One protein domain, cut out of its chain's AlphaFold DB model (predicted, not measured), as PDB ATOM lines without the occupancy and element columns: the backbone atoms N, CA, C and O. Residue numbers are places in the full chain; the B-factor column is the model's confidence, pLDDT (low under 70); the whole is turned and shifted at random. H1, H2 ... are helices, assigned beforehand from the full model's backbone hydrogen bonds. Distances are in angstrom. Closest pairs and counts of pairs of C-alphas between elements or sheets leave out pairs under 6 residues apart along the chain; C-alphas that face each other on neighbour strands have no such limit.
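AT A GLANCE: This is residues 14 to 72 and 157 to 309 of the 328 residues of the protein "E3 ubiquitin-protein ligase" of Chromera velia CCMP2878 (UniProt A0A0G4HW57). A compact bundle of mostly crossed helices is built on the long helix H5 and its hairpin partner H6 in the core, with H9 side by side with H6. H3 and H7 pack on both H5 and H6, H8 packs on H5, and the hairpin of H11 and H12 joins the body through H8; H1 packs on H5 and H8. The printed part has 212 residues with twelve named helices, H1 to H12 in chain order, and no named strand: all helix. It is compact, with a radius of gyration of the C-alphas of 17.1 A, and spans 47 by 46 by 35 A.

HOW THE PARTS SIT: H1, residues 14 to 21, touches residues 174 to 178 alone of the hub H5, residues 163 to 192; the closest C-alphas, Val 16 and Ala 178, are 6.6 A apart. H2, residues 27 to 36, only just touches H5, with 3 pairs of C-alphas within 8 A, the closest those of Lys 27 and Tyr 179 at 6.4 A. H3, residues 41 to 53, touches H6, residues 201 to 221, closest at C-alphas 41 and 210, 5.5 A. H4, residues 62 to 72, only just touches H6, with 3 pairs of C-alphas within 8 A, the closest those of Glu 66 and Thr 221 at 6.5 A. H5 and H6 form a hairpin at a shallow tilt of 32 degrees, closest at C-alphas 180 and 208, 6.1 A. H7, residues 223 to 232, touches H5, closest at C-alphas 232 and 174, 5.0 A. H8, residues 235 to 245, touches H5, closest at C-alphas 237 and 181, 6.5 A. H9, residues 250 to 264, touches H6 at a shallow tilt of 24 degrees, closest at C-alphas 259 and 216, 4.4 A, and is apart from H5. H10, residues 267 to 273, touches H12, residues 291 to 309, about perpendicular at 90 degrees, closest at C-alphas 271 and 307, 6.0 A. H11, residues 277 to 287, touches H8, closest at C-alphas 280 and 242, 5.7 A, and forms a hairpin with H12. Every O i to N i+4 pair is within hydrogen-bond range in H2, H3, H4, H6, H7, H8, H9 and H10, against 3 of 4 in H1, 25 of 26 in H5, 5 of 7 in H11 and 12 of 15 in H12.

IN THESE COORDINATES: H1 begins at C-alpha 14 (22.180, 51.738, 39.169). H5 measures 44.0 A from C-alpha 163 (-5.000, 58.527, 29.687), H6 30.4 A, H9 20.9 A, and H12 28.1 A, ending at C-alpha 309 (30.656, 61.683, 12.845).

THE WHOLE: The C-alphas farthest apart, those of Lys 71 and Val 194, are 51.6 A apart. Residues 73 to 156 are not printed, and C-alphas 72 and 157 are 11.6 A apart across this cut. Of the links that are printed whole, none is long. Mean pLDDT of the printed part is 78.1; it is under 70 at residues 14 to 24, 57 to 60, 157, 192 to 197 and 273 to 309.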
ATOM      1  N   GLU A  14      22.769  50.395  39.285       48.22
ATOM      2  CA  GLU A  14      22.180  51.738  39.169       48.22
ATOM      3  C   GLU A  14      20.988  51.846  38.192       48.22
ATOM      4  O   GLU A  14      20.030  52.579  38.444       48.22
ATOM      5  N   THR A  15      21.014  51.113  37.075       48.81
ATOM      6  CA  THR A  15      19.926  51.159  36.079       48.81
ATOM      7  C   THR A  15      18.689  50.410  36.562       48.81
ATOM      8  O   THR A  15      17.572  50.902  36.421       48.81
ATOM      9  N   VAL A  16      18.882  49.242  37.177       52.06
ATOM     10  CA  VAL A  16      17.786  48.461  37.761       52.06
ATOM     11  C   VAL A  16      17.243  49.154  39.019       52.06
ATOM     12  O   VAL A  16      16.032  49.186  39.223       52.06
ATOM     13  N   GLU A  17      18.106  49.793  39.812       55.47
ATOM     14  CA  GLU A  17      17.708  50.571  40.987       55.47
ATOM     15  C   GLU A  17      16.934  51.847  40.624       55.47
ATOM     16  O   GLU A  17      16.029  52.208  41.361       55.47
ATOM     17  N   ARG A  18      17.161  52.484  39.463       57.94
ATOM     18  CA  ARG A  18      16.282  53.572  38.978       57.94
ATOM     19  C   ARG A  18      14.840  53.109  38.738       57.94
ATOM     20  O   ARG A  18      13.908  53.827  39.091       57.94
ATOM     21  N   TYR A  19      14.647  51.906  38.194       53.81
ATOM     22  CA  TYR A  19      13.308  51.329  38.012       53.81
ATOM     23  C   TYR A  19      12.706  50.799  39.319       53.81
ATOM     24  O   TYR A  19      11.499  50.923  39.530       53.81
ATOM     25  N   ARG A  20      13.533  50.254  40.223       54.00
ATOM     26  CA  ARG A  20      13.099  49.791  41.555       54.00
ATOM     27  C   ARG A  20      12.756  50.947  42.498       54.00
ATOM     28  O   ARG A  20      11.754  50.859  43.201       54.00
ATOM     29  N   ALA A  21      13.505  52.049  42.458       55.12
ATOM     30  CA  ALA A  21      13.259  53.252  43.257       55.12
ATOM     31  C   ALA A  21      11.912  53.925  42.928       55.12
ATOM     32  O   ALA A  21      11.347  54.614  43.772       55.12
ATOM     33  N   GLY A  22      11.362  53.685  41.730       54.12
ATOM     34  CA  GLY A  22      10.048  54.175  41.304       54.12
ATOM     35  C   GLY A  22       8.836  53.365  41.793       54.12
ATOM     36  O   GLY A  22       7.716  53.770  41.520       54.12
ATOM     37  N   SER A  23       9.005  52.242  42.507       53.62
ATOM     38  CA  SER A  23       7.918  51.404  43.082       53.62
ATOM     39  C   SER A  23       6.896  50.774  42.104       53.62
ATOM     40  O   SER A  23       5.915  50.170  42.543       53.62
ATOM     41  N   ILE A  24       7.106  50.862  40.785       60.25
ATOM     42  CA  ILE A  24       6.155  50.371  39.766       60.25
ATOM     43  C   ILE A  24       6.484  48.943  39.277       60.25
ATOM     44  O   ILE A  24       5.593  48.190  38.874       60.25
ATOM     45  N   TYR A  25       7.752  48.536  39.357       75.38
ATOM     46  CA  TYR A  25       8.198  47.196  38.977       75.38
ATOM     47  C   TYR A  25       7.858  46.158  40.059       75.38
ATOM     48  O   TYR A  25       8.289  46.281  41.203       75.38
ATOM     49  N   LYS A  26       7.111  45.114  39.681       82.44
ATOM     50  CA  LYS A  26       6.783  43.966  40.542       82.44
ATOM     51  C   LYS A  26       7.172  42.677  39.826       82.44
ATOM     52  O   LYS A  26       6.416  42.214  38.971       82.44
ATOM     53  N   LYS A  27       8.342  42.115  40.152       86.06
ATOM     54  CA  LYS A  27       8.854  40.873  39.536       86.06
ATOM     55  C   LYS A  27       7.820  39.747  39.630       86.06
ATOM     56  O   LYS A  27       7.547  39.065  38.647       86.06
ATOM     57  N   GLU A  28       7.169  39.641  40.784       89.50
ATOM     58  CA  GLU A  28       6.185  38.609  41.109       89.50
ATOM     59  C   GLU A  28       4.944  38.683  40.215       89.50
ATOM     60  O   GLU A  28       4.272  37.675  40.019       89.50
ATOM     61  N   ARG A  29       4.610  39.866  39.671       91.06
ATOM     62  CA  ARG A  29       3.512  39.992  38.701       91.06
ATOM     63  C   ARG A  29       3.848  39.213  37.436       91.06
ATOM     64  O   ARG A  29       3.074  38.355  37.042       91.06
ATOM     65  N   PHE A  30       5.009  39.484  36.846       93.31
ATOM     66  CA  PHE A  30       5.425  38.804  35.625       93.31
ATOM     67  C   PHE A  30       5.591  37.304  35.864       93.31
ATOM     68  O   PHE A  30       5.137  36.507  35.053       93.31
ATOM     69  N   GLU A  31       6.182  36.899  36.993       93.62
ATOM     70  CA  GLU A  31       6.280  35.480  37.354       93.62
ATOM     71  C   GLU A  31       4.903  34.802  37.381       93.62
ATOM     72  O   GLU A  31       4.750  33.751  36.763       93.62
ATOM     73  N   LYS A  32       3.890  35.436  37.989       94.06
ATOM     74  CA  LYS A  32       2.509  34.929  38.004       94.06
ATOM     75  C   LYS A  32       1.865  34.885  36.624       94.06
ATOM     76  O   LYS A  32       1.158  33.921  36.348       94.06
ATOM     77  N   ASP A  33       2.094  35.884  35.777       94.56
ATOM     78  CA  ASP A  33       1.549  35.906  34.413       94.56
ATOM     79  C   ASP A  33       2.099  34.716  33.610       94.56
ATOM     80  O   ASP A  33       1.336  33.955  33.014       94.56
ATOM     81  N   PHE A  34       3.415  34.487  33.680       96.12
ATOM     82  CA  PHE A  34       4.060  33.342  33.037       96.12
ATOM     83  C   PHE A  34       3.623  32.003  33.642       96.12
ATOM     84  O   PHE A  34       3.309  31.076  32.902       96.12
ATOM     85  N   GLU A  35       3.573  31.876  34.967       93.88
ATOM     86  CA  GLU A  35       3.151  30.638  35.637       93.88
ATOM     87  C   GLU A  35       1.679  30.304  35.364       93.88
ATOM     88  O   GLU A  35       1.351  29.160  35.042       93.88
ATOM     89  N   GLY A  36       0.794  31.301  35.438       92.56
ATOM     90  CA  GLY A  36      -0.637  31.155  35.174       92.56
ATOM     91  C   GLY A  36      -0.927  30.759  33.727       92.56
ATOM     92  O   GLY A  36      -1.796  29.922  33.482       92.56
ATOM     93  N   ALA A  37      -0.148  31.287  32.782       93.31
ATOM     94  CA  ALA A  37      -0.183  30.899  31.374       93.31
ATOM     95  C   ALA A  37       0.622  29.623  31.065       93.31
ATOM     96  O   ALA A  37       0.708  29.227  29.908       93.31
ATOM     97  N   LYS A  38       1.216  28.963  32.070       93.25
ATOM     98  CA  LYS A  38       2.049  27.754  31.911       93.25
ATOM     99  C   LYS A  38       3.226  27.943  30.944       93.25
ATOM    100  O   LYS A  38       3.570  27.026  30.200       93.25
ATOM    101  N   ASP A  39       3.837  29.125  30.979       91.69
ATOM    102  CA  ASP A  39       4.886  29.561  30.058       91.69
ATOM    103  C   ASP A  39       4.456  29.417  28.579       91.69
ATOM    104  O   ASP A  39       5.272  29.090  27.723       91.69
ATOM    105  N   ASP A  40       3.177  29.639  28.257       94.31
ATOM    106  CA  ASP A  40       2.705  29.748  26.875       94.31
ATOM    107  C   ASP A  40       2.966  31.161  26.330       94.31
ATOM    108  O   ASP A  40       2.568  32.166  26.923       94.31
ATOM    109  N   GLN A  41       3.690  31.249  25.212       93.06
ATOM    110  CA  GLN A  41       4.149  32.532  24.681       93.06
ATOM    111  C   GLN A  41       2.990  33.409  24.195       93.06
ATOM    112  O   GLN A  41       3.024  34.621  24.428       93.06
ATOM    113  N   ASP A  42       1.992  32.819  23.543       92.44
ATOM    114  CA  ASP A  42       0.887  33.561  22.942       92.44
ATOM    115  C   ASP A  42      -0.064  34.053  24.034       92.44
ATOM    116  O   ASP A  42      -0.380  35.242  24.074       92.44
ATOM    117  N   ALA A  43      -0.390  33.198  25.007       93.81
ATOM    118  CA  ALA A  43      -1.225  33.562  26.147       93.81
ATOM    119  C   ALA A  43      -0.602  34.676  27.005       93.81
ATOM    120  O   ALA A  43      -1.301  35.591  27.439       93.81
ATOM    121  N   VAL A  44       0.716  34.649  27.247       95.38
ATOM    122  CA  VAL A  44       1.379  35.745  27.979       95.38
ATOM    123  C   VAL A  44       1.437  37.017  27.137       95.38
ATOM    124  O   VAL A  44       1.247  38.107  27.671       95.38
ATOM    125  N   THR A  45       1.683  36.903  25.831       94.62
ATOM    126  CA  THR A  45       1.670  38.066  24.932       94.62
ATOM    127  C   THR A  45       0.296  38.734  24.933       94.62
ATOM    128  O   THR A  45       0.216  39.955  25.042       94.62
ATOM    129  N   GLU A  46      -0.774  37.942  24.894       92.12
ATOM    130  CA  GLU A  46      -2.152  38.416  24.998       92.12
ATOM    131  C   GLU A  46      -2.414  39.094  26.348       92.12
ATOM    132  O   GLU A  46      -2.882  40.225  26.362       92.12
ATOM    133  N   ILE A  47      -2.007  38.488  27.477       93.38
ATOM    134  CA  ILE A  47      -2.099  39.121  28.810       93.38
ATOM    135  C   ILE A  47      -1.432  40.500  28.814       93.38
ATOM    136  O   ILE A  47      -2.027  41.478  29.262       93.38
ATOM    137  N   LEU A  48      -0.200  40.594  28.309       94.81
ATOM    138  CA  LEU A  48       0.553  41.847  28.308       94.81
ATOM    139  C   LEU A  48      -0.087  42.905  27.399       94.81
ATOM    140  O   LEU A  48      -0.081  44.083  27.752       94.81
ATOM    141  N   LEU A  49      -0.632  42.513  26.246       93.50
ATOM    142  CA  LEU A  49      -1.291  43.436  25.319       93.50
ATOM    143  C   LEU A  49      -2.666  43.875  25.827       93.50
ATOM    144  O   LEU A  49      -2.961  45.065  25.769       93.50
ATOM    145  N   SER A  50      -3.469  42.965  26.379       91.69
ATOM    146  CA  SER A  50      -4.740  43.296  27.029       91.69
ATOM    147  C   SER A  50      -4.528  44.249  28.200       91.69
ATOM    148  O   SER A  50      -5.218  45.261  28.284       91.69
ATOM    149  N   ASP A  51      -3.526  43.995  29.047       92.00
ATOM    150  CA  ASP A  51      -3.186  44.880  30.164       92.00
ATOM    151  C   ASP A  51      -2.669  46.246  29.689       92.00
ATOM    152  O   ASP A  51      -2.974  47.264  30.306       92.00
ATOM    153  N   LEU A  52      -1.883  46.291  28.603       92.81
ATOM    154  CA  LEU A  52      -1.391  47.549  28.034       92.81
ATOM    155  C   LEU A  52      -2.533  48.385  27.451       92.81
ATOM    156  O   LEU A  52      -2.609  49.587  27.691       92.81
ATOM    157  N   TYR A  53      -3.377  47.754  26.639       91.75
ATOM    158  CA  TYR A  53      -4.414  48.417  25.856       91.75
ATOM    159  C   TYR A  53      -5.737  48.578  26.615       91.75
ATOM    160  O   TYR A  53      -6.617  49.292  26.140       91.75
ATOM    161  N   GLY A  54      -5.872  47.964  27.794       86.31
ATOM    162  CA  GLY A  54      -7.112  47.959  28.570       86.31
ATOM    163  C   GLY A  54      -8.234  47.183  27.874       86.31
ATOM    164  O   GLY A  54      -9.398  47.555  27.998       86.31
ATOM    165  N   LEU A  55      -7.885  46.151  27.101       80.81
ATOM    166  CA  LEU A  55      -8.843  45.335  26.354       80.81
ATOM    167  C   LEU A  55      -9.362  44.187  27.219       80.81
ATOM    168  O   LEU A  55      -8.612  43.586  27.992       80.81
ATOM    169  N   GLU A  56     -10.637  43.840  27.043       73.56
ATOM    170  CA  GLU A  56     -11.177  42.603  27.602       73.56
ATOM    171  C   GLU A  56     -10.420  41.400  27.020       73.56
ATOM    172  O   GLU A  56     -10.120  41.351  25.827       73.56
ATOM    173  N   ARG A  57     -10.089  40.430  27.882       58.75
ATOM    174  CA  ARG A  57      -9.272  39.254  27.529       58.75
ATOM    175  C   ARG A  57      -9.973  38.279  26.575       58.75
ATOM    176  O   ARG A  57      -9.335  37.360  26.089       58.75
ATOM    177  N   GLU A  58     -11.263  38.470  26.317       50.97
ATOM    178  CA  GLU A  58     -12.055  37.677  25.380       50.97
ATOM    179  C   GLU A  58     -12.835  38.642  24.469       50.97
ATOM    180  O   GLU A  58     -13.820  39.235  24.895       50.97
ATOM    181  N   GLY A  59     -12.396  38.826  23.217       53.12
ATOM    182  CA  GLY A  59     -13.190  39.520  22.185       53.12
ATOM    183  C   GLY A  59     -12.697  40.892  21.707       53.12
ATOM    184  O   GLY A  59     -13.357  41.500  20.864       53.12
ATOM    185  N   GLY A  60     -11.547  41.383  22.175       61.38
ATOM    186  CA  GLY A  60     -10.916  42.580  21.612       61.38
ATOM    187  C   GLY A  60     -10.169  42.284  20.307       61.38
ATOM    188  O   GLY A  60      -9.230  41.492  20.301       61.38
ATOM    189  N   ASP A  61     -10.535  42.947  19.207       80.00
ATOM    190  CA  ASP A  61      -9.729  42.933  17.980       80.00
ATOM    191  C   ASP A  61      -8.483  43.813  18.176       80.00
ATOM    192  O   ASP A  61      -8.505  45.041  18.028       80.00
ATOM    193  N   LEU A  62      -7.391  43.155  18.567       84.44
ATOM    194  CA  LEU A  62      -6.083  43.754  18.810       84.44
ATOM    195  C   LEU A  62      -5.573  44.555  17.603       84.44
ATOM    196  O   LEU A  62      -5.010  45.637  17.773       84.44
ATOM    197  N   GLU A  63      -5.767  44.034  16.391       85.88
ATOM    198  CA  GLU A  63      -5.295  44.679  15.165       85.88
ATOM    199  C   GLU A  63      -6.110  45.941  14.874       85.88
ATOM    200  O   GLU A  63      -5.537  46.990  14.566       85.88
ATOM    201  N   ALA A  64      -7.432  45.881  15.058       87.50
ATOM    202  CA  ALA A  64      -8.291  47.055  14.938       87.50
ATOM    203  C   ALA A  64      -7.937  48.144  15.964       87.50
ATOM    204  O   ALA A  64      -7.949  49.333  15.626       87.50
ATOM    205  N   PHE A  65      -7.589  47.764  17.198       89.19
ATOM    206  CA  PHE A  65      -7.163  48.724  18.216       89.19
ATOM    207  C   PHE A  65      -5.824  49.381  17.860       89.19
ATOM    208  O   PHE A  65      -5.701  50.605  17.913       89.19
ATOM    209  N   GLU A  66      -4.829  48.604  17.430       90.94
ATOM    210  CA  GLU A  66      -3.537  49.143  16.987       90.94
ATOM    211  C   GLU A  66      -3.685  50.071  15.772       90.94
ATOM    212  O   GLU A  66      -3.035  51.117  15.702       90.94
ATOM    213  N   GLU A  67      -4.583  49.745  14.842       89.62
ATOM    214  CA  GLU A  67      -4.919  50.608  13.709       89.62
ATOM    215  C   GLU A  67      -5.608  51.907  14.156       89.62
ATOM    216  O   GLU A  67      -5.311  52.992  13.644       89.62
ATOM    217  N   HIS A  68      -6.484  51.839  15.160       89.94
ATOM    218  CA  HIS A  68      -7.063  53.028  15.781       89.94
ATOM    219  C   HIS A  68      -5.986  53.911  16.435       89.94
ATOM    220  O   HIS A  68      -5.973  55.125  16.213       89.94
ATOM    221  N   LEU A  69      -5.026  53.322  17.159       89.94
ATOM    222  CA  LEU A  69      -3.905  54.059  17.755       89.94
ATOM    223  C   LEU A  69      -3.026  54.748  16.706       89.94
ATOM    224  O   LEU A  69      -2.600  55.888  16.920       89.94
ATOM    225  N   LYS A  70      -2.761  54.089  15.571       88.81
ATOM    226  CA  LYS A  70      -2.017  54.683  14.446       88.81
ATOM    227  C   LYS A  70      -2.741  55.902  13.883       88.81
ATOM    228  O   LYS A  70      -2.101  56.927  13.651       88.81
ATOM    229  N   LYS A  71      -4.068  55.831  13.731       87.75
ATOM    230  CA  LYS A  71      -4.897  56.963  13.281       87.75
ATOM    231  C   LYS A  71      -4.872  58.122  14.277       87.75
ATOM    232  O   LYS A  71      -4.670  59.258  13.857       87.75
ATOM    233  N   LEU A  72      -5.009  57.840  15.576       85.62
ATOM    234  CA  LEU A  72      -4.921  58.855  16.635       85.62
ATOM    235  C   LEU A  72      -3.546  59.534  16.672       85.62
ATOM    236  O   LEU A  72      -3.452  60.753  16.775       85.62
ATOM    237  N   SER A 157       3.308  63.812  21.825       64.44
ATOM    238  CA  SER A 157       3.206  63.705  23.261       64.44
ATOM    239  C   SER A 157       2.453  62.425  23.568       64.44
ATOM    240  O   SER A 157       1.481  62.094  22.887       64.44
ATOM    241  N   LEU A 158       2.882  61.705  24.603       73.00
ATOM    242  CA  LEU A 158       2.082  60.622  25.171       73.00
ATOM    243  C   LEU A 158       0.645  61.078  25.487       73.00
ATOM    244  O   LEU A 158      -0.233  60.239  25.610       73.00
ATOM    245  N   GLU A 159       0.401  62.388  25.591       78.56
ATOM    246  CA  GLU A 159      -0.920  63.021  25.699       78.56
ATOM    247  C   GLU A 159      -1.853  62.784  24.504       78.56
ATOM    248  O   GLU A 159      -3.059  62.934  24.662       78.56
ATOM    249  N   VAL A 160      -1.339  62.408  23.326       83.69
ATOM    250  CA  VAL A 160      -2.180  61.999  22.183       83.69
ATOM    251  C   VAL A 160      -2.838  60.641  22.444       83.69
ATOM    252  O   VAL A 160      -3.872  60.323  21.859       83.69
ATOM    253  N   LEU A 161      -2.244  59.826  23.319       84.56
ATOM    254  CA  LEU A 161      -2.808  58.542  23.706       84.56
ATOM    255  C   LEU A 161      -3.858  58.721  24.813       84.56
ATOM    256  O   LEU A 161      -3.716  59.615  25.652       84.56
ATOM    257  N   PRO A 162      -4.870  57.835  24.878       89.69
ATOM    258  CA  PRO A 162      -5.802  57.786  25.999       89.69
ATOM    259  C   PRO A 162      -5.077  57.732  27.350       89.69
ATOM    260  O   PRO A 162      -4.056  57.058  27.488       89.69
ATOM    261  N   GLU A 163      -5.623  58.413  28.360       84.88
ATOM    262  CA  GLU A 163      -5.000  58.527  29.687       84.88
ATOM    263  C   GLU A 163      -4.709  57.161  30.325       84.88
ATOM    264  O   GLU A 163      -3.613  56.948  30.848       84.88
ATOM    265  N   GLU A 164      -5.656  56.231  30.209       87.50
ATOM    266  CA  GLU A 164      -5.530  54.859  30.703       87.50
ATOM    267  C   GLU A 164      -4.357  54.132  30.027       87.50
ATOM    268  O   GLU A 164      -3.468  53.628  30.713       87.50
ATOM    269  N   LEU A 165      -4.290  54.169  28.689       88.69
ATOM    270  CA  LEU A 165      -3.188  53.585  27.916       88.69
ATOM    271  C   LEU A 165      -1.848  54.220  28.294       88.69
ATOM    272  O   LEU A 165      -0.855  53.520  28.467       88.69
ATOM    273  N   ARG A 166      -1.796  55.545  28.450       85.06
ATOM    274  CA  ARG A 166      -0.576  56.245  28.866       85.06
ATOM    275  C   ARG A 166      -0.107  55.768  30.238       85.06
ATOM    276  O   ARG A 166       1.084  55.505  30.413       85.06
ATOM    277  N   ARG A 167      -1.016  55.658  31.208       84.12
ATOM    278  CA  ARG A 167      -0.693  55.192  32.560       84.12
ATOM    279  C   ARG A 167      -0.183  53.753  32.541       84.12
ATOM    280  O   ARG A 167       0.853  53.478  33.148       84.12
ATOM    281  N   GLU A 168      -0.857  52.859  31.821       89.12
ATOM    282  CA  GLU A 168      -0.417  51.467  31.711       89.12
ATOM    283  C   GLU A 168       0.895  51.342  30.934       89.12
ATOM    284  O   GLU A 168       1.778  50.607  31.366       89.12
ATOM    285  N   ALA A 169       1.111  52.121  29.873       89.06
ATOM    286  CA  ALA A 169       2.372  52.147  29.134       89.06
ATOM    287  C   ALA A 169       3.555  52.565  30.022       89.06
ATOM    288  O   ALA A 169       4.589  51.894  30.025       89.06
ATOM    289  N   LEU A 170       3.393  53.627  30.820       85.81
ATOM    290  CA  LEU A 170       4.415  54.118  31.757       85.81
ATOM    291  C   LEU A 170       4.737  53.119  32.878       85.81
ATOM    292  O   LEU A 170       5.795  53.216  33.499       85.81
ATOM    293  N   ARG A 171       3.855  52.150  33.129       85.06
ATOM    294  CA  ARG A 171       4.052  51.098  34.127       85.06
ATOM    295  C   ARG A 171       4.577  49.802  33.528       85.06
ATOM    296  O   ARG A 171       5.601  49.278  33.967       85.06
ATOM    297  N   LEU A 172       3.851  49.263  32.559       91.19
ATOM    298  CA  LEU A 172       4.062  47.932  32.021       91.19
ATOM    299  C   LEU A 172       5.320  47.867  31.163       91.19
ATOM    300  O   LEU A 172       6.085  46.921  31.304       91.19
ATOM    301  N   LEU A 173       5.580  48.876  30.325       92.75
ATOM    302  CA  LEU A 173       6.710  48.830  29.397       92.75
ATOM    303  C   LEU A 173       8.064  48.896  30.124       92.75
ATOM    304  O   LEU A 173       8.892  48.011  29.881       92.75
ATOM    305  N   PRO A 174       8.302  49.828  31.075       89.75
ATOM    306  CA  PRO A 174       9.519  49.787  31.883       89.75
ATOM    307  C   PRO A 174       9.612  48.524  32.742       89.75
ATOM    308  O   PRO A 174      10.694  47.959  32.886       89.75
ATOM    309  N   GLY A 175       8.481  48.035  33.267       91.50
ATOM    310  CA  GLY A 175       8.425  46.782  34.019       91.50
ATOM    311  C   GLY A 175       8.856  45.567  33.190       91.50
ATOM    312  O   GLY A 175       9.640  44.753  33.673       91.50
ATOM    313  N   SER A 176       8.410  45.472  31.935       94.44
ATOM    314  CA  SER A 176       8.786  44.402  31.006       94.44
ATOM    315  C   SER A 176      10.273  44.461  30.645       94.44
ATOM    316  O   SER A 176      10.936  43.424  30.619       94.44
ATOM    317  N   VAL A 177      10.828  45.663  30.433       93.75
ATOM    318  CA  VAL A 177      12.276  45.859  30.216       93.75
ATOM    319  C   VAL A 177      13.079  45.441  31.453       93.75
ATOM    320  O   VAL A 177      14.081  44.730  31.330       93.75
ATOM    321  N   ALA A 178      12.636  45.838  32.647       91.31
ATOM    322  CA  ALA A 178      13.281  45.471  33.905       91.31
ATOM    323  C   ALA A 178      13.245  43.953  34.140       91.31
ATOM    324  O   ALA A 178      14.276  43.366  34.462       91.31
ATOM    325  N   TYR A 179      12.103  43.302  33.898       93.75
ATOM    326  CA  TYR A 179      11.973  41.853  34.053       93.75
ATOM    327  C   TYR A 179      12.842  41.081  33.052       93.75
ATOM    328  O   TYR A 179      13.555  40.156  33.442       93.75
ATOM    329  N   ALA A 180      12.867  41.497  31.780       95.00
ATOM    330  CA  ALA A 180      13.769  40.918  30.785       95.00
ATOM    331  C   ALA A 180      15.242  41.068  31.208       95.00
ATOM    332  O   ALA A 180      16.025  40.126  31.096       95.00
ATOM    333  N   THR A 181      15.610  42.226  31.764       92.06
ATOM    334  CA  THR A 181      16.960  42.475  32.290       92.06
ATOM    335  C   THR A 181      17.281  41.559  33.474       92.06
ATOM    336  O   THR A 181      18.351  40.951  33.495       92.06
ATOM    337  N   ASP A 182      16.358  41.396  34.428       90.94
ATOM    338  CA  ASP A 182      16.522  40.484  35.566       90.94
ATOM    339  C   ASP A 182      16.719  39.031  35.097       90.94
ATOM    340  O   ASP A 182      17.616  38.351  35.601       90.94
ATOM    341  N   LEU A 183      15.970  38.571  34.084       92.25
ATOM    342  CA  LEU A 183      16.144  37.238  33.489       92.25
ATOM    343  C   LEU A 183      17.541  37.055  32.875       92.25
ATOM    344  O   LEU A 183      18.182  36.028  33.106       92.25
ATOM    345  N   LEU A 184      18.048  38.046  32.132       90.56
ATOM    346  CA  LEU A 184      19.401  38.005  31.556       90.56
ATOM    347  C   LEU A 184      20.487  37.954  32.646       90.56
ATOM    348  O   LEU A 184      21.449  37.184  32.549       90.56
ATOM    349  N   VAL A 185      20.329  38.742  33.711       88.31
ATOM    350  CA  VAL A 185      21.261  38.762  34.850       88.31
ATOM    351  C   VAL A 185      21.234  37.437  35.612       88.31
ATOM    352  O   VAL A 185      22.291  36.889  35.937       88.31
ATOM    353  N   GLU A 186      20.046  36.896  35.882       86.50
ATOM    354  CA  GLU A 186      19.863  35.608  36.557       86.50
ATOM    355  C   GLU A 186      20.465  34.461  35.734       86.50
ATOM    356  O   GLU A 186      21.165  33.594  36.276       86.50
ATOM    357  N   ARG A 187      20.307  34.513  34.406       82.06
ATOM    358  CA  ARG A 187      20.916  33.566  33.470       82.06
ATOM    359  C   ARG A 187      22.444  33.600  33.528       82.06
ATOM    360  O   ARG A 187      23.059  32.531  33.566       82.06
ATOM    361  N   LYS A 188      23.051  34.793  33.576       80.81
ATOM    362  CA  LYS A 188      24.510  34.984  33.700       80.81
ATOM    363  C   LYS A 188      25.035  34.443  35.036       80.81
ATOM    364  O   LYS A 188      26.015  33.702  35.061       80.81
ATOM    365  N   ARG A 189      24.346  34.737  36.148       80.44
ATOM    366  CA  ARG A 189      24.698  34.241  37.498       80.44
ATOM    367  C   ARG A 189      24.595  32.720  37.620       80.44
ATOM    368  O   ARG A 189      25.478  32.095  38.206       80.44
ATOM    369  N   SER A 190      23.562  32.126  37.022       73.88
ATOM    370  CA  SER A 190      23.342  30.674  37.038       73.88
ATOM    371  C   SER A 190      24.368  29.888  36.218       73.88
ATOM    372  O   SER A 190      24.466  28.678  36.365       73.88
ATOM    373  N   ARG A 191      25.147  30.551  35.351       70.00
ATOM    374  CA  ARG A 191      26.324  29.944  34.705       70.00
ATOM    375  C   ARG A 191      27.585  30.051  35.555       70.00
ATOM    376  O   ARG A 191      28.429  29.167  35.488       70.00
ATOM    377  N   ALA A 192      27.729  31.143  36.307       66.62
ATOM    378  CA  ALA A 192      28.905  31.415  37.134       66.62
ATOM    379  C   ALA A 192      28.922  30.618  38.453       66.62
ATOM    380  O   ALA A 192      29.967  30.499  39.085       66.62
ATOM    381  N   SER A 193      27.780  30.075  38.875       64.75
ATOM    382  CA  SER A 193      27.631  29.258  40.083       64.75
ATOM    383  C   SER A 193      26.726  28.057  39.805       64.75
ATOM    384  O   SER A 193      25.850  28.146  38.946       64.75
ATOM    385  N   VAL A 194      26.893  26.952  40.546       58.62
ATOM    386  CA  VAL A 194      25.916  25.843  40.605       58.62
ATOM    387  C   VAL A 194      24.689  26.342  41.380       58.62
ATOM    388  O   VAL A 194      24.470  26.009  42.539       58.62
ATOM    389  N   SER A 195      23.954  27.265  40.771       55.38
ATOM    390  CA  SER A 195      22.765  27.891  41.338       55.38
ATOM    391  C   SER A 195      21.538  27.052  40.998       55.38
ATOM    392  O   SER A 195      21.312  26.715  39.834       55.38
ATOM    393  N   ASN A 196      20.708  26.784  42.008       56.88
ATOM    394  CA  ASN A 196      19.357  26.246  41.851       56.88
ATOM    395  C   ASN A 196      18.427  27.341  41.309       56.88
ATOM    396  O   ASN A 196      17.584  27.877  42.030       56.88
ATOM    397  N   SER A 197      18.607  27.700  40.039       66.50
ATOM    398  CA  SER A 197      17.618  28.482  39.301       66.50
ATOM    399  C   SER A 197      16.251  27.799  39.400       66.50
ATOM    400  O   SER A 197      16.144  26.602  39.131       66.50
ATOM    401  N   ARG A 198      15.200  28.557  39.741       76.31
ATOM    402  CA  ARG A 198      13.816  28.045  39.717       76.31
ATOM    403  C   ARG A 198      13.343  27.737  38.295       76.31
ATOM    404  O   ARG A 198      12.466  26.902  38.115       76.31
ATOM    405  N   LEU A 199      13.925  28.407  37.299       86.25
ATOM    406  CA  LEU A 199      13.560  28.267  35.896       86.25
ATOM    407  C   LEU A 199      14.509  27.320  35.166       86.25
ATOM    408  O   LEU A 199      15.736  27.381  35.305       86.25
ATOM    409  N   THR A 200      13.937  26.471  34.320       88.81
ATOM    410  CA  THR A 200      14.708  25.704  33.342       88.81
ATOM    411  C   THR A 200      15.246  26.626  32.244       88.81
ATOM    412  O   THR A 200      14.710  27.702  31.983       88.81
ATOM    413  N   ARG A 201      16.286  26.187  31.522       86.31
ATOM    414  CA  ARG A 201      16.811  26.930  30.360       86.31
ATOM    415  C   ARG A 201      15.724  27.239  29.325       86.31
ATOM    416  O   ARG A 201      15.689  28.344  28.804       86.31
ATOM    417  N   ARG A 202      14.828  26.278  29.072       88.94
ATOM    418  CA  ARG A 202      13.706  26.440  28.139       88.94
ATOM    419  C   ARG A 202      12.749  27.542  28.594       88.94
ATOM    420  O   ARG A 202      12.317  28.329  27.765       88.94
ATOM    421  N   GLN A 203      12.456  27.617  29.892       92.38
ATOM    422  CA  GLN A 203      11.608  28.675  30.443       92.38
ATOM    423  C   GLN A 203      12.279  30.048  30.347       92.38
ATOM    424  O   GLN A 203      11.617  31.000  29.963       92.38
ATOM    425  N   PHE A 204      13.587  30.164  30.609       92.06
ATOM    426  CA  PHE A 204      14.306  31.424  30.361       92.06
ATOM    427  C   PHE A 204      14.204  31.869  28.904       92.06
ATOM    428  O   PHE A 204      13.857  33.019  28.646       92.06
ATOM    429  N   ASP A 205      14.512  30.966  27.972       92.31
ATOM    430  CA  ASP A 205      14.510  31.281  26.545       92.31
ATOM    431  C   ASP A 205      13.105  31.710  26.094       92.31
ATOM    432  O   ASP A 205      12.975  32.731  25.424       92.31
ATOM    433  N   LEU A 206      12.055  31.007  26.538       95.00
ATOM    434  CA  LEU A 206      10.668  31.354  26.227       95.00
ATOM    435  C   LEU A 206      10.276  32.717  26.800       95.00
ATOM    436  O   LEU A 206       9.805  33.571  26.055       95.00
ATOM    437  N   ARG A 207      10.534  32.963  28.089       96.56
ATOM    438  CA  ARG A 207      10.209  34.245  28.734       96.56
ATOM    439  C   ARG A 207      10.900  35.421  28.046       96.56
ATOM    440  O   ARG A 207      10.275  36.455  27.829       96.56
ATOM    441  N   LEU A 208      12.170  35.259  27.666       96.50
ATOM    442  CA  LEU A 208      12.913  36.270  26.909       96.50
ATOM    443  C   LEU A 208      12.315  36.489  25.514       96.50
ATOM    444  O   LEU A 208      12.116  37.638  25.129       96.50
ATOM    445  N   CYS A 209      11.988  35.420  24.779       96.94
ATOM    446  CA  CYS A 209      11.311  35.519  23.482       96.94
ATOM    447  C   CYS A 209       9.988  36.288  23.588       96.94
ATOM    448  O   CYS A 209       9.773  37.224  22.820       96.94
ATOM    449  N   THR A 210       9.141  35.942  24.561       98.19
ATOM    450  CA  THR A 210       7.855  36.608  24.806       98.19
ATOM    451  C   THR A 210       8.040  38.096  25.093       98.19
ATOM    452  O   THR A 210       7.396  38.928  24.462       98.19
ATOM    453  N   LEU A 211       8.946  38.457  26.011       98.06
ATOM    454  CA  LEU A 211       9.153  39.856  26.403       98.06
ATOM    455  C   LEU A 211       9.746  40.689  25.266       98.06
ATOM    456  O   LEU A 211       9.275  41.798  25.023       98.06
ATOM    457  N   PHE A 212      10.754  40.174  24.557       97.69
ATOM    458  CA  PHE A 212      11.340  40.888  23.424       97.69
ATOM    459  C   PHE A 212      10.354  41.018  22.265       97.69
ATOM    460  O   PHE A 212      10.268  42.099  21.690       97.69
ATOM    461  N   GLY A 213       9.567  39.979  21.969       97.38
ATOM    462  CA  GLY A 213       8.514  40.036  20.954       97.38
ATOM    463  C   GLY A 213       7.421  41.051  21.301       97.38
ATOM    464  O   GLY A 213       7.066  41.884  20.468       97.38
ATOM    465  N   PHE A 214       6.950  41.054  22.552       97.81
ATOM    466  CA  PHE A 214       6.001  42.049  23.057       97.81
ATOM    467  C   PHE A 214       6.551  43.479  22.925       97.81
ATOM    468  O   PHE A 214       5.904  44.348  22.339       97.81
ATOM    469  N   LEU A 215       7.771  43.726  23.418       97.88
ATOM    470  CA  LEU A 215       8.403  45.047  23.363       97.88
ATOM    471  C   LEU A 215       8.677  45.499  21.920       97.88
ATOM    472  O   LEU A 215       8.488  46.676  21.606       97.88
ATOM    473  N   GLN A 216       9.090  44.580  21.041       96.56
ATOM    474  CA  GLN A 216       9.268  44.832  19.612       96.56
ATOM    475  C   GLN A 216       7.951  45.282  18.976       96.56
ATOM    476  O   GLN A 216       7.933  46.338  18.341       96.56
ATOM    477  N   ARG A 217       6.856  44.533  19.190       95.56
ATOM    478  CA  ARG A 217       5.525  44.864  18.658       95.56
ATOM    479  C   ARG A 217       5.120  46.278  19.063       95.56
ATOM    480  O   ARG A 217       4.896  47.113  18.189       95.56
ATOM    481  N   VAL A 218       5.162  46.579  20.362       94.88
ATOM    482  CA  VAL A 218       4.802  47.898  20.910       94.88
ATOM    483  C   VAL A 218       5.648  49.030  20.314       94.88
ATOM    484  O   VAL A 218       5.113  50.083  19.960       94.88
ATOM    485  N   CYS A 219       6.960  48.827  20.149       93.75
ATOM    486  CA  CYS A 219       7.845  49.823  19.530       93.75
ATOM    487  C   CYS A 219       7.488  50.111  18.061       93.75
ATOM    488  O   CYS A 219       7.730  51.216  17.565       93.75
ATOM    489  N   THR A 220       6.914  49.137  17.358       93.19
ATOM    490  CA  THR A 220       6.499  49.278  15.955       93.19
ATOM    491  C   THR A 220       5.054  49.747  15.773       93.19
ATOM    492  O   THR A 220       4.689  50.106  14.656       93.19
ATOM    493  N   THR A 221       4.251  49.808  16.842       92.44
ATOM    494  CA  THR A 221       2.846  50.246  16.780       92.44
ATOM    495  C   THR A 221       2.732  51.752  16.545       92.44
ATOM    496  O   THR A 221       2.217  52.180  15.512       92.44
ATOM    497  N   VAL A 222       3.222  52.568  17.490       90.12
ATOM    498  CA  VAL A 222       3.178  54.038  17.419       90.12
ATOM    499  C   VAL A 222       4.376  54.685  18.120       90.12
ATOM    500  O   VAL A 222       4.898  54.170  19.109       90.12
ATOM    501  N   GLU A 223       4.794  55.855  17.631       86.56
ATOM    502  CA  GLU A 223       5.932  56.610  18.168       86.56
ATOM    503  C   GLU A 223       5.881  56.893  19.684       86.56
ATOM    504  O   GLU A 223       6.909  56.669  20.329       86.56
ATOM    505  N   PRO A 224       4.758  57.318  20.300       86.38
ATOM    506  CA  PRO A 224       4.755  57.625  21.731       86.38
ATOM    507  C   PRO A 224       5.044  56.395  22.608       86.38
ATOM    508  O   PRO A 224       5.817  56.481  23.560       86.38
ATOM    509  N   LEU A 225       4.506  55.219  22.257       90.31
ATOM    510  CA  LEU A 225       4.805  53.975  22.979       90.31
ATOM    511  C   LEU A 225       6.266  53.554  22.786       90.31
ATOM    512  O   LEU A 225       6.939  53.201  23.755       90.31
ATOM    513  N   ARG A 226       6.796  53.676  21.560       90.94
ATOM    514  CA  ARG A 226       8.223  53.451  21.277       90.94
ATOM    515  C   ARG A 226       9.116  54.337  22.141       90.94
ATOM    516  O   ARG A 226      10.135  53.858  22.632       90.94
ATOM    517  N   GLN A 227       8.748  55.602  22.351       84.62
ATOM    518  CA  GLN A 227       9.507  56.524  23.200       84.62
ATOM    519  C   GLN A 227       9.564  56.048  24.656       84.62
ATOM    520  O   GLN A 227      10.647  56.054  25.229       84.62
ATOM    521  N   VAL A 228       8.461  55.547  25.225       87.31
ATOM    522  CA  VAL A 228       8.462  54.981  26.591       87.31
ATOM    523  C   VAL A 228       9.449  53.823  26.708       87.31
ATOM    524  O   VAL A 228      10.243  53.780  27.647       87.31
ATOM    525  N   VAL A 229       9.451  52.902  25.739       91.81
ATOM    526  CA  VAL A 229      10.396  51.774  25.742       91.81
ATOM    527  C   VAL A 229      11.834  52.258  25.542       91.81
ATOM    528  O   VAL A 229      12.743  51.798  26.228       91.81
ATOM    529  N   CYS A 230      12.058  53.218  24.641       87.06
ATOM    530  CA  CYS A 230      13.378  53.806  24.417       87.06
ATOM    531  C   CYS A 230      13.930  54.466  25.684       87.06
ATOM    532  O   CYS A 230      15.113  54.302  25.965       87.06
ATOM    533  N   GLU A 231      13.113  55.186  26.454       83.81
ATOM    534  CA  GLU A 231      13.520  55.760  27.745       83.81
ATOM    535  C   GLU A 231      13.763  54.671  28.798       83.81
ATOM    536  O   GLU A 231      14.725  54.756  29.563       83.81
ATOM    537  N   ALA A 232      12.968  53.592  28.774       86.25
ATOM    538  CA  ALA A 232      13.170  52.436  29.643       86.25
ATOM    539  C   ALA A 232      14.525  51.728  29.386       86.25
ATOM    540  O   ALA A 232      15.178  51.200  30.294       86.25
ATOM    541  N   VAL A 233      14.997  51.734  28.139       87.62
ATOM    542  CA  VAL A 233      16.269  51.114  27.751       87.62
ATOM    543  C   VAL A 233      17.423  52.096  27.957       87.62
ATOM    544  O   VAL A 233      17.889  52.805  27.059       87.62
ATOM    545  N   GLY A 234      17.892  52.139  29.199       81.75
ATOM    546  CA  GLY A 234      19.080  52.884  29.598       81.75
ATOM    547  C   GLY A 234      20.392  52.193  29.215       81.75
ATOM    548  O   GLY A 234      20.434  51.067  28.721       81.75
ATOM    549  N   GLU A 235      21.488  52.877  29.525       78.31
ATOM    550  CA  GLU A 235      22.856  52.404  29.317       78.31
ATOM    551  C   GLU A 235      23.125  51.026  29.948       78.31
ATOM    552  O   GLU A 235      23.628  50.115  29.290       78.31
ATOM    553  N   GLY A 236      22.725  50.831  31.210       79.50
ATOM    554  CA  GLY A 236      22.925  49.557  31.899       79.50
ATOM    555  C   GLY A 236      22.111  48.407  31.306       79.50
ATOM    556  O   GLY A 236      22.599  47.279  31.293       79.50
ATOM    557  N   VAL A 237      20.919  48.674  30.754       86.12
ATOM    558  CA  VAL A 237      20.113  47.646  30.067       86.12
ATOM    559  C   VAL A 237      20.827  47.189  28.796       86.12
ATOM    560  O   VAL A 237      21.014  45.989  28.598       86.12
ATOM    561  N   LEU A 238      21.287  48.134  27.966       84.25
ATOM    562  CA  LEU A 238      22.053  47.822  26.753       84.25
ATOM    563  C   LEU A 238      23.314  47.023  27.073       84.25
ATOM    564  O   LEU A 238      23.604  46.026  26.414       84.25
ATOM    565  N   LYS A 239      24.029  47.419  28.128       80.00
ATOM    566  CA  LYS A 239      25.210  46.704  28.606       80.00
ATOM    567  C   LYS A 239      24.909  45.241  28.925       80.00
ATOM    568  O   LYS A 239      25.614  44.365  28.436       80.00
ATOM    569  N   VAL A 240      23.864  44.965  29.708       84.50
ATOM    570  CA  VAL A 240      23.459  43.588  30.044       84.50
ATOM    571  C   VAL A 240      23.099  42.814  28.794       84.50
ATOM    572  O   VAL A 240      23.589  41.700  28.608       84.50
ATOM    573  N   LEU A 241      22.262  43.401  27.942       85.88
ATOM    574  CA  LEU A 241      21.797  42.765  26.720       85.88
ATOM    575  C   LEU A 241      22.975  42.354  25.834       85.88
ATOM    576  O   LEU A 241      23.029  41.217  25.380       85.88
ATOM    577  N   PHE A 242      23.960  43.235  25.652       82.50
ATOM    578  CA  PHE A 242      25.139  42.955  24.834       82.50
ATOM    579  C   PHE A 242      26.126  41.992  25.497       82.50
ATOM    580  O   PHE A 242      26.657  41.114  24.823       82.50
ATOM    581  N   GLU A 243      26.358  42.105  26.805       80.69
ATOM    582  CA  GLU A 243      27.245  41.188  27.535       80.69
ATOM    583  C   GLU A 243      26.686  39.763  27.637       80.69
ATOM    584  O   GLU A 243      27.458  38.822  27.791       80.69
ATOM    585  N   THR A 244      25.362  39.599  27.600       82.38
ATOM    586  CA  THR A 244      24.691  38.288  27.679       82.38
ATOM    587  C   THR A 244      24.297  37.734  26.315       82.38
ATOM    588  O   THR A 244      23.920  36.569  26.217       82.38
ATOM    589  N   HIS A 245      24.418  38.528  25.248       82.31
ATOM    590  CA  HIS A 245      23.981  38.164  23.900       82.31
ATOM    591  C   HIS A 245      24.583  36.847  23.396       82.31
ATOM    592  O   HIS A 245      23.858  35.983  22.899       82.31
ATOM    593  N   GLY A 246      25.895  36.663  23.580       74.81
ATOM    594  CA  GLY A 246      26.608  35.446  23.174       74.81
ATOM    595  C   GLY A 246      26.143  34.182  23.910       74.81
ATOM    596  O   GLY A 246      26.278  33.078  23.393       74.81
ATOM    597  N   ASP A 247      25.530  34.323  25.086       79.56
ATOM    598  CA  ASP A 247      24.998  33.200  25.863       79.56
ATOM    599  C   ASP A 247      23.590  32.761  25.428       79.56
ATOM    600  O   ASP A 247      23.133  31.669  25.801       79.56
ATOM    601  N   LEU A 248      22.887  33.600  24.662       84.00
ATOM    602  CA  LEU A 248      21.517  33.340  24.239       84.00
ATOM    603  C   LEU A 248      21.456  32.234  23.184       84.00
ATOM    604  O   LEU A 248      22.286  32.139  22.277       84.00
ATOM    605  N   GLN A 249      20.423  31.395  23.286       86.94
ATOM    606  CA  GLN A 249      20.058  30.487  22.201       86.94
ATOM    607  C   GLN A 249      19.499  31.243  21.002       86.94
ATOM    608  O   GLN A 249      19.187  32.429  21.077       86.94
ATOM    609  N   ARG A 250      19.375  30.537  19.877       86.31
ATOM    610  CA  ARG A 250      18.977  31.124  18.597       86.31
ATOM    611  C   ARG A 250      17.682  31.939  18.686       86.31
ATOM    612  O   ARG A 250      17.690  33.090  18.278       86.31
ATOM    613  N   GLN A 251      16.621  31.375  19.259       90.50
ATOM    614  CA  GLN A 251      15.316  32.042  19.353       90.50
ATOM    615  C   GLN A 251      15.353  33.345  20.178       90.50
ATOM    616  O   GLN A 251      15.013  34.390  19.624       90.50
ATOM    617  N   PRO A 252      15.825  33.364  21.444       90.94
ATOM    618  CA  PRO A 252      15.897  34.614  22.206       90.94
ATOM    619  C   PRO A 252      16.904  35.608  21.616       90.94
ATOM    620  O   PRO A 252      16.729  36.812  21.772       90.94
ATOM    621  N   LYS A 253      17.936  35.128  20.907       88.06
ATOM    622  CA  LYS A 253      18.881  35.976  20.167       88.06
ATOM    623  C   LYS A 253      18.194  36.701  19.004       88.06
ATOM    624  O   LYS A 253      18.357  37.910  18.878       88.06
ATOM    625  N   GLU A 254      17.408  35.984  18.203       86.81
ATOM    626  CA  GLU A 254      16.612  36.546  17.102       86.81
ATOM    627  C   GLU A 254      15.542  37.523  17.629       86.81
ATOM    628  O   GLU A 254      15.397  38.620  17.091       86.81
ATOM    629  N   ALA A 255      14.866  37.192  18.736       91.81
ATOM    630  CA  ALA A 255      13.901  38.090  19.377       91.81
ATOM    631  C   ALA A 255      14.568  39.372  19.915       91.81
ATOM    632  O   ALA A 255      14.075  40.478  19.693       91.81
ATOM    633  N   ALA A 256      15.735  39.251  20.559       91.44
ATOM    634  CA  ALA A 256      16.519  40.402  21.008       91.44
ATOM    635  C   ALA A 256      16.971  41.291  19.836       91.44
ATOM    636  O   ALA A 256      16.999  42.513  19.974       91.44
ATOM    637  N   HIS A 257      17.315  40.705  18.683       87.31
ATOM    638  CA  HIS A 257      17.651  41.458  17.469       87.31
ATOM    639  C   HIS A 257      16.460  42.263  16.952       87.31
ATOM    640  O   HIS A 257      16.610  43.459  16.717       87.31
ATOM    641  N   GLY A 258      15.282  41.645  16.834       88.75
ATOM    642  CA  GLY A 258      14.057  42.342  16.428       88.75
ATOM    643  C   GLY A 258      13.686  43.479  17.384       88.75
ATOM    644  O   GLY A 258      13.367  44.590  16.955       88.75
ATOM    645  N   PHE A 259      13.817  43.246  18.691       94.06
ATOM    646  CA  PHE A 259      13.628  44.289  19.697       94.06
ATOM    647  C   PHE A 259      14.625  45.446  19.536       94.06
ATOM    648  O   PHE A 259      14.220  46.607  19.526       94.06
ATOM    649  N   LEU A 260      15.915  45.151  19.349       89.75
ATOM    650  CA  LEU A 260      16.934  46.176  19.114       89.75
ATOM    651  C   LEU A 260      16.635  46.988  17.850       89.75
ATOM    652  O   LEU A 260      16.639  48.213  17.929       89.75
ATOM    653  N   LEU A 261      16.308  46.343  16.721       86.81
ATOM    654  CA  LEU A 261      15.871  47.045  15.504       86.81
ATOM    655  C   LEU A 261      14.718  48.006  15.814       86.81
ATOM    656  O   LEU A 261      14.750  49.161  15.396       86.81
ATOM    657  N   ALA A 262      13.747  47.565  16.619       91.31
ATOM    658  CA  ALA A 262      12.595  48.378  16.984       91.31
ATOM    659  C   ALA A 262      12.959  49.649  17.773       91.31
ATOM    660  O   ALA A 262      12.354  50.704  17.572       91.31
ATOM    661  N   LEU A 263      13.962  49.559  18.652       88.69
ATOM    662  CA  LEU A 263      14.506  50.710  19.375       88.69
ATOM    663  C   LEU A 263      15.257  51.652  18.436       88.69
ATOM    664  O   LEU A 263      15.079  52.869  18.506       88.69
ATOM    665  N   PHE A 264      16.083  51.093  17.548       83.81
ATOM    666  CA  PHE A 264      16.909  51.879  16.641       83.81
ATOM    667  C   PHE A 264      16.084  52.633  15.604       83.81
ATOM    668  O   PHE A 264      16.516  53.709  15.224       83.81
ATOM    669  N   ILE A 265      14.858  52.218  15.263       84.50
ATOM    670  CA  ILE A 265      13.935  53.051  14.465       84.50
ATOM    671  C   ILE A 265      13.801  54.477  15.038       84.50
ATOM    672  O   ILE A 265      13.598  55.424  14.287       84.50
ATOM    673  N   SER A 266      13.920  54.668  16.359       80.44
ATOM    674  CA  SER A 266      13.885  55.993  16.984       80.44
ATOM    675  C   SER A 266      15.187  56.777  16.747       80.44
ATOM    676  O   SER A 266      16.221  56.449  17.346       80.44
ATOM    677  N   PRO A 267      15.152  57.915  16.017       73.50
ATOM    678  CA  PRO A 267      16.340  58.750  15.834       73.50
ATOM    679  C   PRO A 267      16.874  59.305  17.163       73.50
ATOM    680  O   PRO A 267      18.072  59.544  17.309       73.50
ATOM    681  N   ARG A 268      16.003  59.499  18.166       73.50
ATOM    682  CA  ARG A 268      16.410  59.915  19.521       73.50
ATOM    683  C   ARG A 268      17.216  58.832  20.224       73.50
ATOM    684  O   ARG A 268      18.259  59.129  20.806       73.50
ATOM    685  N   PHE A 269      16.758  57.584  20.137       80.00
ATOM    686  CA  PHE A 269      17.460  56.453  20.732       80.00
ATOM    687  C   PHE A 269      18.829  56.245  20.077       80.00
ATOM    688  O   PHE A 269      19.829  56.136  20.788       80.00
ATOM    689  N   LYS A 270      18.904  56.323  18.740       75.38
ATOM    690  CA  LYS A 270      20.169  56.355  17.981       75.38
ATOM    691  C   LYS A 270      21.121  57.445  18.500       75.38
ATOM    692  O   LYS A 270      22.275  57.166  18.814       75.38
ATOM    693  N   ARG A 271      20.633  58.682  18.688       70.81
ATOM    694  CA  ARG A 271      21.438  59.816  19.199       70.81
ATOM    695  C   ARG A 271      21.977  59.619  20.619       70.81
ATOM    696  O   ARG A 271      23.090  60.058  20.913       70.81
ATOM    697  N   ARG A 272      21.193  58.999  21.504       71.44
ATOM    698  CA  ARG A 272      21.567  58.768  22.911       71.44
ATOM    699  C   ARG A 272      22.481  57.556  23.093       71.44
ATOM    700  O   ARG A 272      23.329  57.578  23.976       71.44
ATOM    701  N   SER A 273      22.317  56.523  22.271       64.12
ATOM    702  CA  SER A 273      23.044  55.248  22.386       64.12
ATOM    703  C   SER A 273      24.447  55.253  21.765       64.12
ATOM    704  O   SER A 273      25.166  54.257  21.881       64.12
ATOM    705  N   GLY A 274      24.872  56.361  21.149       55.16
ATOM    706  CA  GLY A 274      26.215  56.484  20.592       55.16
ATOM    707  C   GLY A 274      27.304  56.134  21.619       55.16
ATOM    708  O   GLY A 274      27.328  56.685  22.720       55.16
ATOM    709  N   GLY A 275      28.238  55.259  21.223       54.41
ATOM    710  CA  GLY A 275      29.392  54.834  22.031       54.41
ATOM    711  C   GLY A 275      29.345  53.366  22.471       54.41
ATOM    712  O   GLY A 275      30.388  52.777  22.748       54.41
ATOM    713  N   TRP A 276      28.167  52.734  22.442       55.41
ATOM    714  CA  TRP A 276      27.979  51.312  22.786       55.41
ATOM    715  C   TRP A 276      28.359  50.345  21.661       55.41
ATOM    716  O   TRP A 276      28.445  49.136  21.868       55.41
ATOM    717  N   GLU A 277      28.656  50.882  20.483       50.91
ATOM    718  CA  GLU A 277      29.044  50.156  19.275       50.91
ATOM    719  C   GLU A 277      30.295  49.309  19.471       50.91
ATOM    720  O   GLU A 277      30.362  48.191  18.977       50.91
ATOM    721  N   THR A 278      31.288  49.818  20.203       48.78
ATOM    722  CA  THR A 278      32.538  49.090  20.463       48.78
ATOM    723  C   THR A 278      32.309  47.901  21.394       48.78
ATOM    724  O   THR A 278      32.907  46.847  21.190       48.78
ATOM    725  N   LEU A 279      31.404  48.032  22.369       52.34
ATOM    726  CA  LEU A 279      30.968  46.946  23.253       52.34
ATOM    727  C   LEU A 279      30.100  45.920  22.516       52.34
ATOM    728  O   LEU A 279      30.299  44.719  22.694       52.34
ATOM    729  N   PHE A 280      29.181  46.376  21.662       52.28
ATOM    730  CA  PHE A 280      28.352  45.511  20.826       52.28
ATOM    731  C   PHE A 280      29.199  44.726  19.813       52.28
ATOM    732  O   PHE A 280      29.148  43.500  19.783       52.28
ATOM    733  N   LEU A 281      30.071  45.404  19.061       49.41
ATOM    734  CA  LEU A 281      31.018  44.784  18.128       49.41
ATOM    735  C   LEU A 281      31.919  43.760  18.811       49.41
ATOM    736  O   LEU A 281      32.089  42.653  18.307       49.41
ATOM    737  N   ARG A 282      32.482  44.110  19.971       50.16
ATOM    738  CA  ARG A 282      33.409  43.240  20.700       50.16
ATOM    739  C   ARG A 282      32.744  41.960  21.207       50.16
ATOM    740  O   ARG A 282      33.399  40.924  21.213       50.16
ATOM    741  N   ASN A 283      31.480  42.017  21.627       48.91
ATOM    742  CA  ASN A 283      30.788  40.867  22.217       48.91
ATOM    743  C   ASN A 283      29.950  40.062  21.211       48.91
ATOM    744  O   ASN A 283      29.708  38.883  21.450       48.91
ATOM    745  N   VAL A 284      29.530  40.660  20.088       48.94
ATOM    746  CA  VAL A 284      28.602  40.023  19.136       48.94
ATOM    747  C   VAL A 284      29.289  39.557  17.840       48.94
ATOM    748  O   VAL A 284      28.879  38.541  17.282       48.94
ATOM    749  N   CYS A 285      30.391  40.180  17.386       42.91
ATOM    750  CA  CYS A 285      31.137  39.681  16.212       42.91
ATOM    751  C   CYS A 285      31.854  38.338  16.447       42.91
ATOM    752  O   CYS A 285      32.099  37.614  15.480       42.91
ATOM    753  N   LEU A 286      32.175  37.986  17.698       41.03
ATOM    754  CA  LEU A 286      32.931  36.769  18.031       41.03
ATOM    755  C   LEU A 286      32.115  35.463  17.925       41.03
ATOM    756  O   LEU A 286      32.702  34.389  17.992       41.03
ATOM    757  N   ASP A 287      30.794  35.537  17.725       42.84
ATOM    758  CA  ASP A 287      29.882  34.375  17.714       42.84
ATOM    759  C   ASP A 287      29.207  34.151  16.338       42.84
ATOM    760  O   ASP A 287      28.109  33.602  16.211       42.84
ATOM    761  N   SER A 288      29.844  34.630  15.264       43.00
ATOM    762  CA  SER A 288      29.310  34.674  13.894       43.00
ATOM    763  C   SER A 288      29.325  33.310  13.180       43.00
ATOM    764  O   SER A 288      29.940  33.128  12.136       43.00
ATOM    765  N   SER A 289      28.569  32.344  13.706       42.47
ATOM    766  CA  SER A 289      28.203  31.112  12.982       42.47
ATOM    767  C   SER A 289      26.899  31.247  12.174       42.47
ATOM    768  O   SER A 289      26.581  30.381  11.360       42.47
ATOM    769  N   SER A 290      26.145  32.344  12.346       47.16
ATOM    770  CA  SER A 290      24.885  32.601  11.630       47.16
ATOM    771  C   SER A 290      24.978  33.815  10.702       47.16
ATOM    772  O   SER A 290      25.224  34.939  11.142       47.16
ATOM    773  N   SER A 291      24.700  33.596   9.411       42.78
ATOM    774  CA  SER A 291      24.632  34.640   8.370       42.78
ATOM    775  C   SER A 291      23.607  35.745   8.664       42.78
ATOM    776  O   SER A 291      23.812  36.882   8.250       42.78
ATOM    777  N   ALA A 292      22.545  35.449   9.423       40.69
ATOM    778  CA  ALA A 292      21.558  36.446   9.854       40.69
ATOM    779  C   ALA A 292      22.124  37.404  10.922       40.69
ATOM    780  O   ALA A 292      21.845  38.600  10.906       40.69
ATOM    781  N   CYS A 293      22.998  36.900  11.804       47.03
ATOM    782  CA  CYS A 293      23.672  37.720  12.815       47.03
ATOM    783  C   CYS A 293      24.638  38.716  12.152       47.03
ATOM    784  O   CYS A 293      24.707  39.870  12.555       47.03
ATOM    785  N   MET A 294      25.327  38.293  11.085       48.28
ATOM    786  CA  MET A 294      26.216  39.150  10.289       48.28
ATOM    787  C   MET A 294      25.459  40.288   9.584       48.28
ATOM    788  O   MET A 294      25.958  41.410   9.557       48.28
ATOM    789  N   GLY A 295      24.255  40.026   9.060       50.16
ATOM    790  CA  GLY A 295      23.395  41.051   8.452       50.16
ATOM    791  C   GLY A 295      22.939  42.111   9.458       50.16
ATOM    792  O   GLY A 295      23.120  43.303   9.217       50.16
ATOM    793  N   PHE A 296      22.444  41.671  10.620       54.91
ATOM    794  CA  PHE A 296      22.052  42.548  11.728       54.91
ATOM    795  C   PHE A 296      23.230  43.366  12.284       54.91
ATOM    796  O   PHE A 296      23.111  44.574  12.472       54.91
ATOM    797  N   LEU A 297      24.385  42.727  12.504       56.06
ATOM    798  CA  LEU A 297      25.611  43.382  12.972       56.06
ATOM    799  C   LEU A 297      26.108  44.438  11.987       56.06
ATOM    800  O   LEU A 297      26.447  45.538  12.403       56.06
ATOM    801  N   CYS A 298      26.158  44.115  10.693       52.03
ATOM    802  CA  CYS A 298      26.645  45.037   9.670       52.03
ATOM    803  C   CYS A 298      25.755  46.284   9.577       52.03
ATOM    804  O   CYS A 298      26.273  47.397   9.568       52.03
ATOM    805  N   TRP A 299      24.431  46.098   9.600       58.91
ATOM    806  CA  TRP A 299      23.470  47.201   9.619       58.91
ATOM    807  C   TRP A 299      23.620  48.059  10.886       58.91
ATOM    808  O   TRP A 299      23.880  49.257  10.798       58.91
ATOM    809  N   LEU A 300      23.569  47.441  12.072       58.66
ATOM    810  CA  LEU A 300      23.579  48.168  13.343       58.66
ATOM    811  C   LEU A 300      24.895  48.931  13.582       58.66
ATOM    812  O   LEU A 300      24.905  50.033  14.122       58.66
ATOM    813  N   VAL A 301      26.028  48.363  13.178       54.88
ATOM    814  CA  VAL A 301      27.349  48.977  13.374       54.88
ATOM    815  C   VAL A 301      27.543  50.204  12.500       54.88
ATOM    816  O   VAL A 301      28.140  51.187  12.936       54.88
ATOM    817  N   VAL A 302      27.092  50.135  11.254       53.34
ATOM    818  CA  VAL A 302      27.287  51.221  10.299       53.34
ATOM    819  C   VAL A 302      26.329  52.377  10.596       53.34
ATOM    820  O   VAL A 302      26.741  53.538  10.585       53.34
ATOM    821  N   ASP A 303      25.099  52.060  10.992       53.94
ATOM    822  CA  ASP A 303      24.071  53.052  11.279       53.94
ATOM    823  C   ASP A 303      24.350  53.859  12.567       53.94
ATOM    824  O   ASP A 303      24.187  55.081  12.593       53.94
ATOM    825  N   VAL A 304      24.892  53.231  13.622       49.41
ATOM    826  CA  VAL A 304      25.218  53.947  14.873       49.41
ATOM    827  C   VAL A 304      26.516  54.778  14.747       49.41
ATOM    828  O   VAL A 304      26.570  55.897  15.270       49.41
ATOM    829  N   ARG A 305      27.515  54.345  13.952       50.06
ATOM    830  CA  ARG A 305      28.760  55.115  13.695       50.06
ATOM    831  C   ARG A 305      28.510  56.514  13.109       50.06
ATOM    832  O   ARG A 305      29.266  57.451  13.381       50.06
ATOM    833  N   ARG A 306      27.444  56.694  12.323       54.91
ATOM    834  CA  ARG A 306      27.095  57.970  11.661       54.91
ATOM    835  C   ARG A 306      26.647  59.072  12.609       54.91
ATOM    836  O   ARG A 306      26.969  60.242  12.394       54.91
ATOM    837  N   VAL A 307      25.915  58.714  13.662       47.66
ATOM    838  CA  VAL A 307      25.464  59.667  14.687       47.66
ATOM    839  C   VAL A 307      26.667  60.386  15.316       47.66
ATOM    840  O   VAL A 307      26.578  61.565  15.664       47.66
ATOM    841  N   MET A 308      27.810  59.701  15.410       35.62
ATOM    842  CA  MET A 308      29.034  60.228  16.011       35.62
ATOM    843  C   MET A 308      29.866  61.119  15.092       35.62
ATOM    844  O   MET A 308      30.411  62.121  15.561       35.62
ATOM    845  N   LEU A 309      29.933  60.822  13.791       41.56
ATOM    846  CA  LEU A 309      30.656  61.683  12.845       41.56
ATOM    847  C   LEU A 309      30.023  63.083  12.779       41.56
ATOM    848  O   LEU A 309      30.732  64.082  12.871       41.56
TER     849      LEU A 309